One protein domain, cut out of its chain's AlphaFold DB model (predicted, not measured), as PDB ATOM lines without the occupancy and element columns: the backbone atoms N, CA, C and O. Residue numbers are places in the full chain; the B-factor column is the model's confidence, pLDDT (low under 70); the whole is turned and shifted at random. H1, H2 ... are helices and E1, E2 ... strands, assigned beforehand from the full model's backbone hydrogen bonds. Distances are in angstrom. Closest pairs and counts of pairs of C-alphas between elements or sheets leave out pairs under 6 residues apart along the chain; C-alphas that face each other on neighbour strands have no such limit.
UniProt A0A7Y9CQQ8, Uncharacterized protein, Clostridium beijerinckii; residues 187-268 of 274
ATOM      1  N   LEU A 187       4.840  16.607 -28.721       89.75
ATOM      2  CA  LEU A 187       4.193  15.905 -27.613       89.75
ATOM      3  C   LEU A 187       2.669  16.119 -27.621       89.75
ATOM      4  O   LEU A 187       1.931  15.190 -27.282       89.75
ATOM      5  N   MET A 188       2.194  17.291 -28.046       88.44
ATOM      6  CA  MET A 188       0.767  17.646 -28.091       88.44
ATOM      7  C   MET A 188       0.028  17.095 -29.321       88.44
ATOM      8  O   MET A 188      -1.206  17.083 -29.359       88.44
ATOM      9  N   THR A 189       0.763  16.613 -30.326       82.19
ATOM     10  CA  THR A 189       0.193  16.175 -31.602       82.19
ATOM     11  C   THR A 189      -0.669  14.916 -31.451       82.19
ATOM     12  O   THR A 189      -0.225  13.869 -30.980       82.19
ATOM     13  N   LYS A 190      -1.911  14.992 -31.943       75.44
ATOM     14  CA  LYS A 190      -2.879  13.885 -31.957       75.44
ATOM     15  C   LYS A 190      -2.871  13.241 -33.339       75.44
ATOM     16  O   LYS A 190      -3.349  13.837 -34.303       75.44
ATOM     17  N   ARG A 191      -2.330  12.027 -33.469       70.69
ATOM     18  CA  ARG A 191      -2.286  11.285 -34.747       70.69
ATOM     19  C   ARG A 191      -3.657  10.709 -35.123       70.69
ATOM     20  O   ARG A 191      -3.828   9.498 -35.199       70.69
ATOM     21  N   LYS A 192      -4.647  11.577 -35.355       67.88
ATOM     22  CA  LYS A 192      -6.038  11.178 -35.637       67.88
ATOM     23  C   LYS A 192      -6.173  10.274 -36.867       67.88
ATOM     24  O   LYS A 192      -7.013   9.385 -36.858       67.88
ATOM     25  N   ASN A 193      -5.335  10.472 -37.885       61.16
ATOM     26  CA  ASN A 193      -5.380   9.684 -39.122       61.16
ATOM     27  C   ASN A 193      -4.837   8.254 -38.951       61.16
ATOM     28  O   ASN A 193      -5.229   7.376 -39.710       61.16
ATOM     29  N   ASP A 194      -3.997   8.008 -37.941       59.41
ATOM     30  CA  ASP A 194      -3.472   6.672 -37.614       59.41
ATOM     31  C   ASP A 194      -4.383   5.933 -36.609       59.41
ATOM     32  O   ASP A 194      -4.007   4.894 -36.059       59.41
ATOM     33  N   ARG A 195      -5.556   6.495 -36.280       66.19
ATOM     34  CA  ARG A 195      -6.389   6.003 -35.179       66.19
ATOM     35  C   ARG A 195      -7.186   4.767 -35.601       66.19
ATOM     36  O   ARG A 195      -7.907   4.780 -36.593       66.19
ATOM     37  N   GLY A 196      -7.076   3.711 -34.796       73.25
ATOM     38  CA  GLY A 196      -7.938   2.532 -34.875       73.25
ATOM     39  C   GLY A 196      -9.266   2.722 -34.131       73.25
ATOM     40  O   GLY A 196      -9.714   3.836 -33.879       73.25
ATOM     41  N   LYS A 197      -9.892   1.608 -33.734       87.12
ATOM     42  CA  LYS A 197     -11.176   1.578 -33.006       87.12
ATOM     43  C   LYS A 197     -11.103   2.134 -31.571       87.12
ATOM     44  O   LYS A 197     -12.133   2.474 -30.998       87.12
ATOM     45  N   TYR A 198      -9.912   2.183 -30.982       91.31
ATOM     46  CA  TYR A 198      -9.714   2.413 -29.549       91.31
ATOM     47  C   TYR A 198      -9.248   3.842 -29.231       91.31
ATOM     48  O   TYR A 198      -8.765   4.537 -30.132       91.31
ATOM     49  N   PRO A 199      -9.394   4.294 -27.966       91.50
ATOM     50  CA  PRO A 199      -8.914   5.601 -27.532       91.50
ATOM     51  C   PRO A 199      -7.439   5.839 -27.860       91.50
ATOM     52  O   PRO A 199      -6.651   4.903 -28.010       91.50
ATOM     53  N   ILE A 200      -7.048   7.111 -27.937       90.00
ATOM     54  CA  ILE A 200      -5.655   7.487 -28.185       90.00
ATOM     55  C   ILE A 200      -4.706   6.795 -27.189       90.00
ATOM     56  O   ILE A 200      -4.977   6.710 -25.993       90.00
ATOM     57  N   GLY A 201      -3.601   6.260 -27.716       90.38
ATOM     58  CA  GLY A 201      -2.610   5.522 -26.932       90.38
ATOM     59  C   GLY A 201      -3.020   4.108 -26.519       90.38
ATOM     60  O   GLY A 201      -2.213   3.418 -25.902       90.38
ATOM     61  N   VAL A 202      -4.221   3.648 -26.886       93.06
ATOM     62  CA  VAL A 202      -4.726   2.306 -26.577       93.06
ATOM     63  C   VAL A 202      -4.831   1.467 -27.848       93.06
ATOM     64  O   VAL A 202      -5.290   1.930 -28.891       93.06
ATOM     65  N   HIS A 203      -4.419   0.204 -27.766       93.00
ATOM     66  CA  HIS A 203      -4.627  -0.786 -28.823       93.00
ATOM     67  C   HIS A 203      -4.886  -2.170 -28.224       93.00
ATOM     68  O   HIS A 203      -4.522  -2.438 -27.081       93.00
ATOM     69  N   GLU A 204      -5.535  -3.044 -28.986       94.75
ATOM     70  CA  GLU A 204      -5.853  -4.399 -28.540       94.75
ATOM     71  C   GLU A 204      -4.754  -5.390 -28.937       94.75
ATOM     72  O   GLU A 204      -4.272  -5.389 -30.070       94.75
ATOM     73  N   VAL A 205      -4.397  -6.270 -28.004       94.25
ATOM     74  CA  VAL A 205      -3.486  -7.394 -28.205       94.25
ATOM     75  C   VAL A 205      -4.104  -8.631 -27.558       94.25
ATOM     76  O   VAL A 205      -4.230  -8.699 -26.336       94.25
ATOM     77  N   ARG A 206      -4.481  -9.626 -28.372       93.69
ATOM     78  CA  ARG A 206      -5.017 -10.929 -27.917       93.69
ATOM     79  C   ARG A 206      -6.173 -10.799 -26.899       93.69
ATOM     80  O   ARG A 206      -6.186 -11.499 -25.890       93.69
ATOM     81  N   GLY A 207      -7.121  -9.887 -27.138       93.19
ATOM     82  CA  GLY A 207      -8.283  -9.668 -26.261       93.19
ATOM     83  C   GLY A 207      -8.005  -8.856 -24.989       93.19
ATOM     84  O   GLY A 207      -8.865  -8.778 -24.113       93.19
ATOM     85  N   LYS A 208      -6.813  -8.262 -24.857       96.62
ATOM     86  CA  LYS A 208      -6.461  -7.296 -23.805       96.62
ATOM     87  C   LYS A 208      -6.120  -5.944 -24.417       96.62
ATOM     88  O   LYS A 208      -5.758  -5.862 -25.587       96.62
ATOM     89  N   PHE A 209      -6.188  -4.887 -23.617       97.19
ATOM     90  CA  PHE A 209      -5.962  -3.514 -24.066       97.19
ATOM     91  C   PHE A 209      -4.652  -2.982 -23.510       97.19
ATOM     92  O   PHE A 209      -4.476  -2.901 -22.298       97.19
ATOM     93  N   VAL A 210      -3.732  -2.619 -24.393       95.75
ATOM     94  CA  VAL A 210      -2.408  -2.114 -24.039       95.75
ATOM     95  C   VAL A 210      -2.385  -0.598 -24.184       95.75
ATOM     96  O   VAL A 210      -2.723  -0.069 -25.247       95.75
ATOM     97  N   ALA A 211      -1.953   0.087 -23.126       95.25
ATOM     98  CA  ALA A 211      -1.719   1.524 -23.119       95.25
ATOM     99  C   ALA A 211      -0.232   1.821 -23.342       95.25
ATOM    100  O   ALA A 211       0.613   1.343 -22.587       95.25
ATOM    101  N   ASN A 212       0.072   2.647 -24.346       92.44
ATOM    102  CA  ASN A 212       1.420   3.117 -24.653       92.44
ATOM    103  C   ASN A 212       1.424   4.630 -24.890       92.44
ATOM    104  O   ASN A 212       0.490   5.176 -25.482       92.44
ATOM    105  N   CYS A 213       2.514   5.304 -24.535       88.50
ATOM    106  CA  CYS A 213       2.699   6.727 -24.816       88.50
ATOM    107  C   CYS A 213       4.027   6.982 -25.530       88.50
ATOM    108  O   CYS A 213       5.045   6.390 -25.200       88.50
ATOM    109  N   SER A 214       4.028   7.870 -26.526       80.12
ATOM    110  CA  SER A 214       5.261   8.430 -27.089       80.12
ATOM    111  C   SER A 214       5.533   9.794 -26.464       80.12
ATOM    112  O   SER A 214       4.616  10.627 -26.413       80.12
ATOM    113  N   GLY A 215       6.781  10.065 -26.090       70.00
ATOM    114  CA  GLY A 215       7.194  11.394 -25.635       70.00
ATOM    115  C   GLY A 215       7.413  12.434 -26.723       70.00
ATOM    116  O   GLY A 215       7.802  13.555 -26.435       70.00
ATOM    117  N   GLY A 216       7.094  12.105 -27.975       70.56
ATOM    118  CA  GLY A 216       7.168  13.037 -29.093       70.56
ATOM    119  C   GLY A 216       8.064  12.498 -30.195       70.56
ATOM    120  O   GLY A 216       7.980  11.322 -30.560       70.56
ATOM    121  N   THR A 217       8.885  13.367 -30.779       57.12
ATOM    122  CA  THR A 217       9.782  13.004 -31.877       57.12
ATOM    123  C   THR A 217      10.895  12.074 -31.414       57.12
ATOM    124  O   THR A 217      11.645  12.411 -30.510       57.12
ATOM    125  N   ARG A 218      11.049  10.943 -32.115       56.19
ATOM    126  CA  ARG A 218      12.161   9.976 -31.989       56.19
ATOM    127  C   ARG A 218      12.251   9.190 -30.674       56.19
ATOM    128  O   ARG A 218      13.087   8.297 -30.597       56.19
ATOM    129  N   GLU A 219      11.375   9.427 -29.704       64.75
ATOM    130  CA  GLU A 219      11.300   8.589 -28.505       64.75
ATOM    131  C   GLU A 219      10.531   7.287 -28.764       64.75
ATOM    132  O   GLU A 219       9.511   7.259 -29.465       64.75
ATOM    133  N   SER A 220      11.027   6.187 -28.190       68.00
ATOM    134  CA  SER A 220      10.337   4.900 -28.217       68.00
ATOM    135  C   SER A 220       8.999   5.000 -27.496       68.00
ATOM    136  O   SER A 220       8.865   5.706 -26.499       68.00
ATOM    137  N   LYS A 221       8.004   4.253 -27.978       81.50
ATOM    138  CA  LYS A 221       6.738   4.110 -27.257       81.50
ATOM    139  C   LYS A 221       7.015   3.445 -25.911       81.50
ATOM    140  O   LYS A 221       7.479   2.309 -25.878       81.50
ATOM    141  N   GLU A 222       6.706   4.145 -24.834       89.19
ATOM    142  CA  GLU A 222       6.753   3.607 -23.485       89.19
ATOM    143  C   GLU A 222       5.514   2.743 -23.248       89.19
ATOM    144  O   GLU A 222       4.386   3.175 -23.516       89.19
ATOM    145  N   TYR A 223       5.735   1.515 -22.780       93.50
ATOM    146  CA  TYR A 223       4.669   0.624 -22.339       93.50
ATOM    147  C   TYR A 223       4.211   1.025 -20.941       93.50
ATOM    148  O   TYR A 223       5.008   1.024 -20.009       93.50
ATOM    149  N   ILE A 224       2.924   1.342 -20.803       95.12
ATOM    150  CA  ILE A 224       2.343   1.792 -19.532       95.12
ATOM    151  C   ILE A 224       1.691   0.616 -18.804       95.12
ATOM    152  O   ILE A 224       1.841   0.462 -17.595       95.12
ATOM    153  N   GLY A 225       0.958  -0.229 -19.532       96.44
ATOM    154  CA  GLY A 225       0.254  -1.348 -18.918       96.44
ATOM    155  C   GLY A 225      -0.693  -2.084 -19.856       96.44
ATOM    156  O   GLY A 225      -0.971  -1.643 -20.974       96.44
ATOM    157  N   THR A 226      -1.213  -3.205 -19.359       97.44
ATOM    158  CA  THR A 226      -2.216  -4.043 -20.027       97.44
ATOM    159  C   THR A 226      -3.460  -4.147 -19.151       97.44
ATOM    160  O   THR A 226      -3.362  -4.396 -17.951       97.44
ATOM    161  N   TYR A 227      -4.632  -3.980 -19.758       97.88
ATOM    162  CA  TYR A 227      -5.916  -3.819 -19.086       97.88
ATOM    163  C   TYR A 227      -6.998  -4.688 -19.734       97.88
ATOM    164  O   TYR A 227      -6.835  -5.217 -20.836       97.88
ATOM    165  N   ASN A 228      -8.125  -4.841 -19.035       97.50
ATOM    166  CA  ASN A 228      -9.248  -5.666 -19.487       97.50
ATOM    167  C   ASN A 228     -10.236  -4.916 -20.385       97.50
ATOM    168  O   ASN A 228     -10.923  -5.560 -21.171       97.50
ATOM    169  N   THR A 229     -10.302  -3.586 -20.287       97.12
ATOM    170  CA  THR A 229     -11.186  -2.741 -21.102       97.12
ATOM    171  C   THR A 229     -10.403  -1.573 -21.712       97.12
ATOM    172  O   THR A 229      -9.383  -1.156 -21.143       97.12
ATOM    173  N   PRO A 230     -10.837  -1.034 -22.866       96.44
ATOM    174  CA  PRO A 230     -10.184   0.121 -23.473       96.44
ATOM    175  C   PRO A 230     -10.321   1.383 -22.607       96.44
ATOM    176  O   PRO A 230      -9.408   2.208 -22.590       96.44
ATOM    177  N   GLU A 231     -11.410   1.517 -21.848       97.12
ATOM    178  CA  GLU A 231     -11.626   2.615 -20.904       97.12
ATOM    179  C   GLU A 231     -10.616   2.560 -19.756       97.12
ATOM    180  O   GLU A 231     -10.006   3.578 -19.436       97.12
ATOM    181  N   ASP A 232     -10.373   1.380 -19.175       97.50
ATOM    182  CA  ASP A 232      -9.374   1.229 -18.115       97.50
ATOM    183  C   ASP A 232      -7.965   1.529 -18.633       97.50
ATOM    184  O   ASP A 232      -7.222   2.266 -17.983       97.50
ATOM    185  N   ALA A 233      -7.619   1.031 -19.825       97.12
ATOM    186  CA  ALA A 233      -6.338   1.339 -20.458       97.12
ATOM    187  C   ALA A 233      -6.140   2.845 -20.663       97.12
ATOM    188  O   ALA A 233      -5.045   3.372 -20.452       97.12
ATOM    189  N   PHE A 234      -7.207   3.553 -21.030       96.56
ATOM    190  CA  PHE A 234      -7.160   4.991 -21.217       96.56
ATOM    191  C   PHE A 234      -7.089   5.755 -19.885       96.56
ATOM    192  O   PHE A 234      -6.143   6.511 -19.667       96.56
ATOM    193  N   TYR A 235      -8.059   5.567 -18.985       97.81
ATOM    194  CA  TYR A 235      -8.206   6.380 -17.771       97.81
ATOM    195  C   TYR A 235      -7.190   6.043 -16.679       97.81
ATOM    196  O   TYR A 235      -6.773   6.945 -15.957       97.81
ATOM    197  N   LYS A 236      -6.787   4.773 -16.552       97.44
ATOM    198  CA  LYS A 236      -5.827   4.324 -15.529       97.44
ATOM    199  C   LYS A 236      -4.392   4.254 -16.055       97.44
ATOM    200  O   LYS A 236      -3.467   4.229 -15.251       97.44
ATOM    201  N   GLY A 237      -4.208   4.200 -17.375       95.81
ATOM    202  CA  GLY A 237      -2.900   4.113 -18.024       95.81
ATOM    203  C   GLY A 237      -2.538   5.375 -18.796       95.81
ATOM    204  O   GLY A 237      -1.808   6.234 -18.306       95.81
ATOM    205  N   TYR A 238      -3.039   5.487 -20.027       94.88
ATOM    206  CA  TYR A 238      -2.579   6.494 -20.985       94.88
ATOM    207  C   TYR A 238      -2.756   7.944 -20.512       94.88
ATOM    208  O   TYR A 238      -1.800   8.718 -20.549       94.88
ATOM    209  N   LYS A 239      -3.964   8.322 -20.074       95.38
ATOM    210  CA  LYS A 239      -4.307   9.696 -19.676       95.38
ATOM    211  C   LYS A 239      -3.397  10.233 -18.561       95.38
ATOM    212  O   LYS A 239      -2.744  11.247 -18.812       95.38
ATOM    213  N   PRO A 240      -3.304   9.600 -17.373       96.00
ATOM    214  CA  PRO A 240      -2.474  10.125 -16.290       96.00
ATOM    215  C   PRO A 240      -0.992  10.166 -16.670       96.00
ATOM    216  O   PRO A 240      -0.307  11.133 -16.342       96.00
ATOM    217  N   HIS A 241      -0.508   9.168 -17.418       94.38
ATOM    218  CA  HIS A 241       0.880   9.131 -17.882       94.38
ATOM    219  C   HIS A 241       1.194  10.274 -18.851       94.38
ATOM    220  O   HIS A 241       2.174  10.995 -18.679       94.38
ATOM    221  N   LYS A 242       0.326  10.493 -19.847       93.06
ATOM    222  CA  LYS A 242       0.497  11.554 -20.844       93.06
ATOM    223  C   LYS A 242       0.430  12.943 -20.213       93.06
ATOM    224  O   LYS A 242       1.255  13.791 -20.538       93.06
ATOM    225  N   GLU A 243      -0.526  13.176 -19.315       95.31
ATOM    226  CA  GLU A 243      -0.659  14.449 -18.596       95.31
ATOM    227  C   GLU A 243       0.543  14.710 -17.684       95.31
ATOM    228  O   GLU A 243       1.047  15.833 -17.652       95.31
ATOM    229  N   LYS A 244       1.050  13.682 -16.988       94.31
ATOM    230  CA  LYS A 244       2.289  13.791 -16.208       94.31
ATOM    231  C   LYS A 244       3.470  14.163 -17.101       94.31
ATOM    232  O   LYS A 244       4.196  15.089 -16.771       94.31
ATOM    233  N   PHE A 245       3.626  13.507 -18.247       91.94
ATOM    234  CA  PHE A 245       4.735  13.797 -19.154       91.94
ATOM    235  C   PHE A 245       4.678  15.234 -19.698       91.94
ATOM    236  O   PHE A 245       5.684  15.938 -19.717       91.94
ATOM    237  N   ILE A 246       3.490  15.719 -20.074       94.62
ATOM    238  CA  ILE A 246       3.310  17.118 -20.495       94.62
ATOM    239  C   ILE A 246       3.710  18.080 -19.369       94.62
ATOM    240  O   ILE A 246       4.413  19.054 -19.631       94.62
ATOM    241  N   LYS A 247       3.324  17.794 -18.119       96.25
ATOM    242  CA  LYS A 247       3.709  18.601 -16.948       96.25
ATOM    243  C   LYS A 247       5.212  18.575 -16.686       96.25
ATOM    244  O   LYS A 247       5.793  19.624 -16.429       96.25
ATOM    245  N   ASP A 248       5.839  17.407 -16.775       94.62
ATOM    246  CA  ASP A 248       7.282  17.251 -16.576       94.62
ATOM    247  C   ASP A 248       8.054  18.064 -17.628       94.62
ATOM    248  O   ASP A 248       8.929  18.855 -17.272       94.62
ATOM    249  N   LYS A 249       7.648  17.984 -18.905       93.50
ATOM    250  CA  LYS A 249       8.211  18.822 -19.974       93.50
ATOM    251  C   LYS A 249       7.921  20.309 -19.772       93.50
ATOM    252  O   LYS A 249       8.807  21.128 -19.970       93.50
ATOM    253  N   ALA A 250       6.727  20.689 -19.323       96.12
ATOM    254  CA  ALA A 250       6.433  22.086 -19.008       96.12
ATOM    255  C   ALA A 250       7.353  22.628 -17.901       96.12
ATOM    256  O   ALA A 250       7.820  23.759 -17.994       96.12
ATOM    257  N   ASN A 251       7.643  21.822 -16.875       97.56
ATOM    258  CA  ASN A 251       8.533  22.199 -15.777       97.56
ATOM    259  C   ASN A 251       9.994  22.348 -16.220       97.56
ATOM    260  O   ASN A 251      10.651  23.291 -15.789       97.56
ATOM    261  N   GLU A 252      10.486  21.485 -17.113       95.38
ATOM    262  CA  GLU A 252      11.827  21.604 -17.714       95.38
ATOM    263  C   GLU A 252      12.010  22.935 -18.467       95.38
ATOM    264  O   GLU A 252      13.087  23.531 -18.453       95.38
ATOM    265  N   TYR A 253      10.936  23.428 -19.085       96.25
ATOM    266  CA  TYR A 253      10.935  24.655 -19.876       96.25
ATOM    267  C   TYR A 253      10.408  25.877 -19.121       96.25
ATOM    268  O   TYR A 253      10.367  26.952 -19.709       96.25
ATOM    269  N   LYS A 254      10.022  25.750 -17.845       96.81
ATOM    270  CA  LYS A 254       9.249  26.759 -17.098       96.81
ATOM    271  C   LYS A 254       9.817  28.177 -17.186       96.81
ATOM    272  O   LYS A 254       9.066  29.115 -17.415       96.81
ATOM    273  N   GLU A 255      11.131  28.312 -17.041       97.06
ATOM    274  CA  GLU A 255      11.827  29.607 -17.061       97.06
ATOM    275  C   GLU A 255      12.215  30.065 -18.482       97.06
ATOM    276  O   GLU A 255      12.762  31.146 -18.665       97.06
ATOM    277  N   LYS A 256      11.961  29.231 -19.500       97.38
ATOM    278  CA  LYS A 256      12.322  29.456 -20.909       97.38
ATOM    279  C   LYS A 256      11.118  29.772 -21.800       97.38
ATOM    280  O   LYS A 256      11.304  30.177 -22.944       97.38
ATOM    281  N   ILE A 257       9.898  29.530 -21.323       97.88
ATOM    282  CA  ILE A 257       8.663  29.709 -22.096       97.88
ATOM    283  C   ILE A 257       7.760  30.776 -21.469       97.88
ATOM    284  O   ILE A 257       7.797  30.978 -20.255       97.88
ATOM    285  N   PRO A 258       6.892  31.423 -22.264       97.81
ATOM    286  CA  PRO A 258       5.892  32.347 -21.752       97.81
ATOM    287  C   PRO A 258       5.001  31.723 -20.671       97.81
ATOM    288  O   PRO A 258       4.592  30.561 -20.758       97.81
ATOM    289  N   THR A 259       4.634  32.519 -19.664       97.88
ATOM    290  CA  THR A 259       3.831  32.061 -18.520       97.88
ATOM    291  C   THR A 259       2.484  31.470 -18.938       97.88
ATOM    292  O   THR A 259       2.044  30.473 -18.370       97.88
ATOM    293  N   ASN A 260       1.829  32.041 -19.948       96.69
ATOM    294  CA  ASN A 260       0.572  31.515 -20.483       96.69
ATOM    295  C   ASN A 260       0.747  30.140 -21.157       96.69
ATOM    296  O   ASN A 260      -0.108  29.277 -20.957       96.69
ATOM    297  N   LEU A 261       1.855  29.897 -21.873       97.88
ATOM    298  CA  LEU A 261       2.186  28.570 -22.407       97.88
ATOM    299  C   LEU A 261       2.369  27.565 -21.269       97.88
ATOM    300  O   LEU A 261       1.757  26.499 -21.284       97.88
ATOM    301  N   TYR A 262       3.162  27.920 -20.256       98.38
ATOM    302  CA  TYR A 262       3.388  27.063 -19.091       98.38
ATOM    303  C   TYR A 262       2.073  26.696 -18.390       98.38
ATOM    304  O   TYR A 262       1.793  25.517 -18.174       98.38
ATOM    305  N   ILE A 263       1.223  27.685 -18.095       98.00
ATOM    306  CA  ILE A 263      -0.081  27.468 -17.451       98.00
ATOM    307  C   ILE A 263      -0.976  26.558 -18.304       98.00
ATOM    308  O   ILE A 263      -1.619  25.658 -17.758       98.00
ATOM    309  N   ALA A 264      -1.009  26.756 -19.626       97.31
ATOM    310  CA  ALA A 264      -1.789  25.913 -20.530       97.31
ATOM    311  C   ALA A 264      -1.319  24.449 -20.497       97.31
ATOM    312  O   ALA A 264      -2.148  23.541 -20.443       97.31
ATOM    313  N   LEU A 265      -0.004  24.212 -20.460       97.19
ATOM    314  CA  LEU A 265       0.569  22.864 -20.392       97.19
ATOM    315  C   LEU A 265       0.313  22.191 -19.038       97.19
ATOM    316  O   LEU A 265      -0.085  21.027 -18.999       97.19
ATOM    317  N   ILE A 266       0.485  22.912 -17.925       97.81
ATOM    318  CA  ILE A 266       0.241  22.373 -16.577       97.81
ATOM    319  C   ILE A 266      -1.226  21.974 -16.387       97.81
ATOM    320  O   ILE A 266      -1.517  20.954 -15.758       97.81
ATOM    321  N   ASN A 267      -2.147  22.747 -16.962       96.50
ATOM    322  CA  ASN A 267      -3.582  22.489 -16.885       96.50
ATOM    323  C   ASN A 267      -4.108  21.606 -18.025       96.50
ATOM    324  O   ASN A 267      -5.316  21.373 -18.106       96.50
ATOM    325  N   TYR A 268      -3.237  21.115 -18.910       95.00
ATOM    326  CA  TYR A 268      -3.673  20.354 -20.069       95.00
ATOM    327  C   TYR A 268      -4.316  19.028 -19.660       95.00
ATOM    328  O   TYR A 268      -3.741  18.237 -18.911       95.00
TER     329      TYR A 268
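Overview. This is residues 187 to 268 of the 274 residues of an uncharacterized protein of Clostridium beijerinckii (UniProt A0A7Y9CQQ8). Helix H1 covers one face of the antiparallel sheet E1-E2-E3 and runs on past it to where H2 folds back. The 82 printed residues, mixed in class, span 45 by 23 by 19 A. The whole is only just compact, close to loose, the C-alphas' radius of gyration 14.0 A.

Along the chain. Find E1, residues 202 to 205, from C-alpha (-4.726, 2.306, -26.577); E2 is 208 to 213, E3 222 to 227. H1, residues 230 to 252, spans 31.3 A. H2, residues 259 to 266, ends at (0.241, 22.373, -16.577).

Arrangement. In the meander, each strand antiparallel to the one before, find N 203 and O 210, 3.0 A, and N 211 and O 225, 2.9 A. H1's height over the sheet is 9.1 A. H1 and H2, a helical hairpin, touch with H1's residues 246 to 251 alone, closest C-alphas 247 and 266, 5.1 A. In H2 every O i to N i+4 pair is within hydrogen-bond range, in H1 17 of 19.

Size, cuts and confidence. Residues 192 to 195 and 217 to 220 have pLDDT under 70.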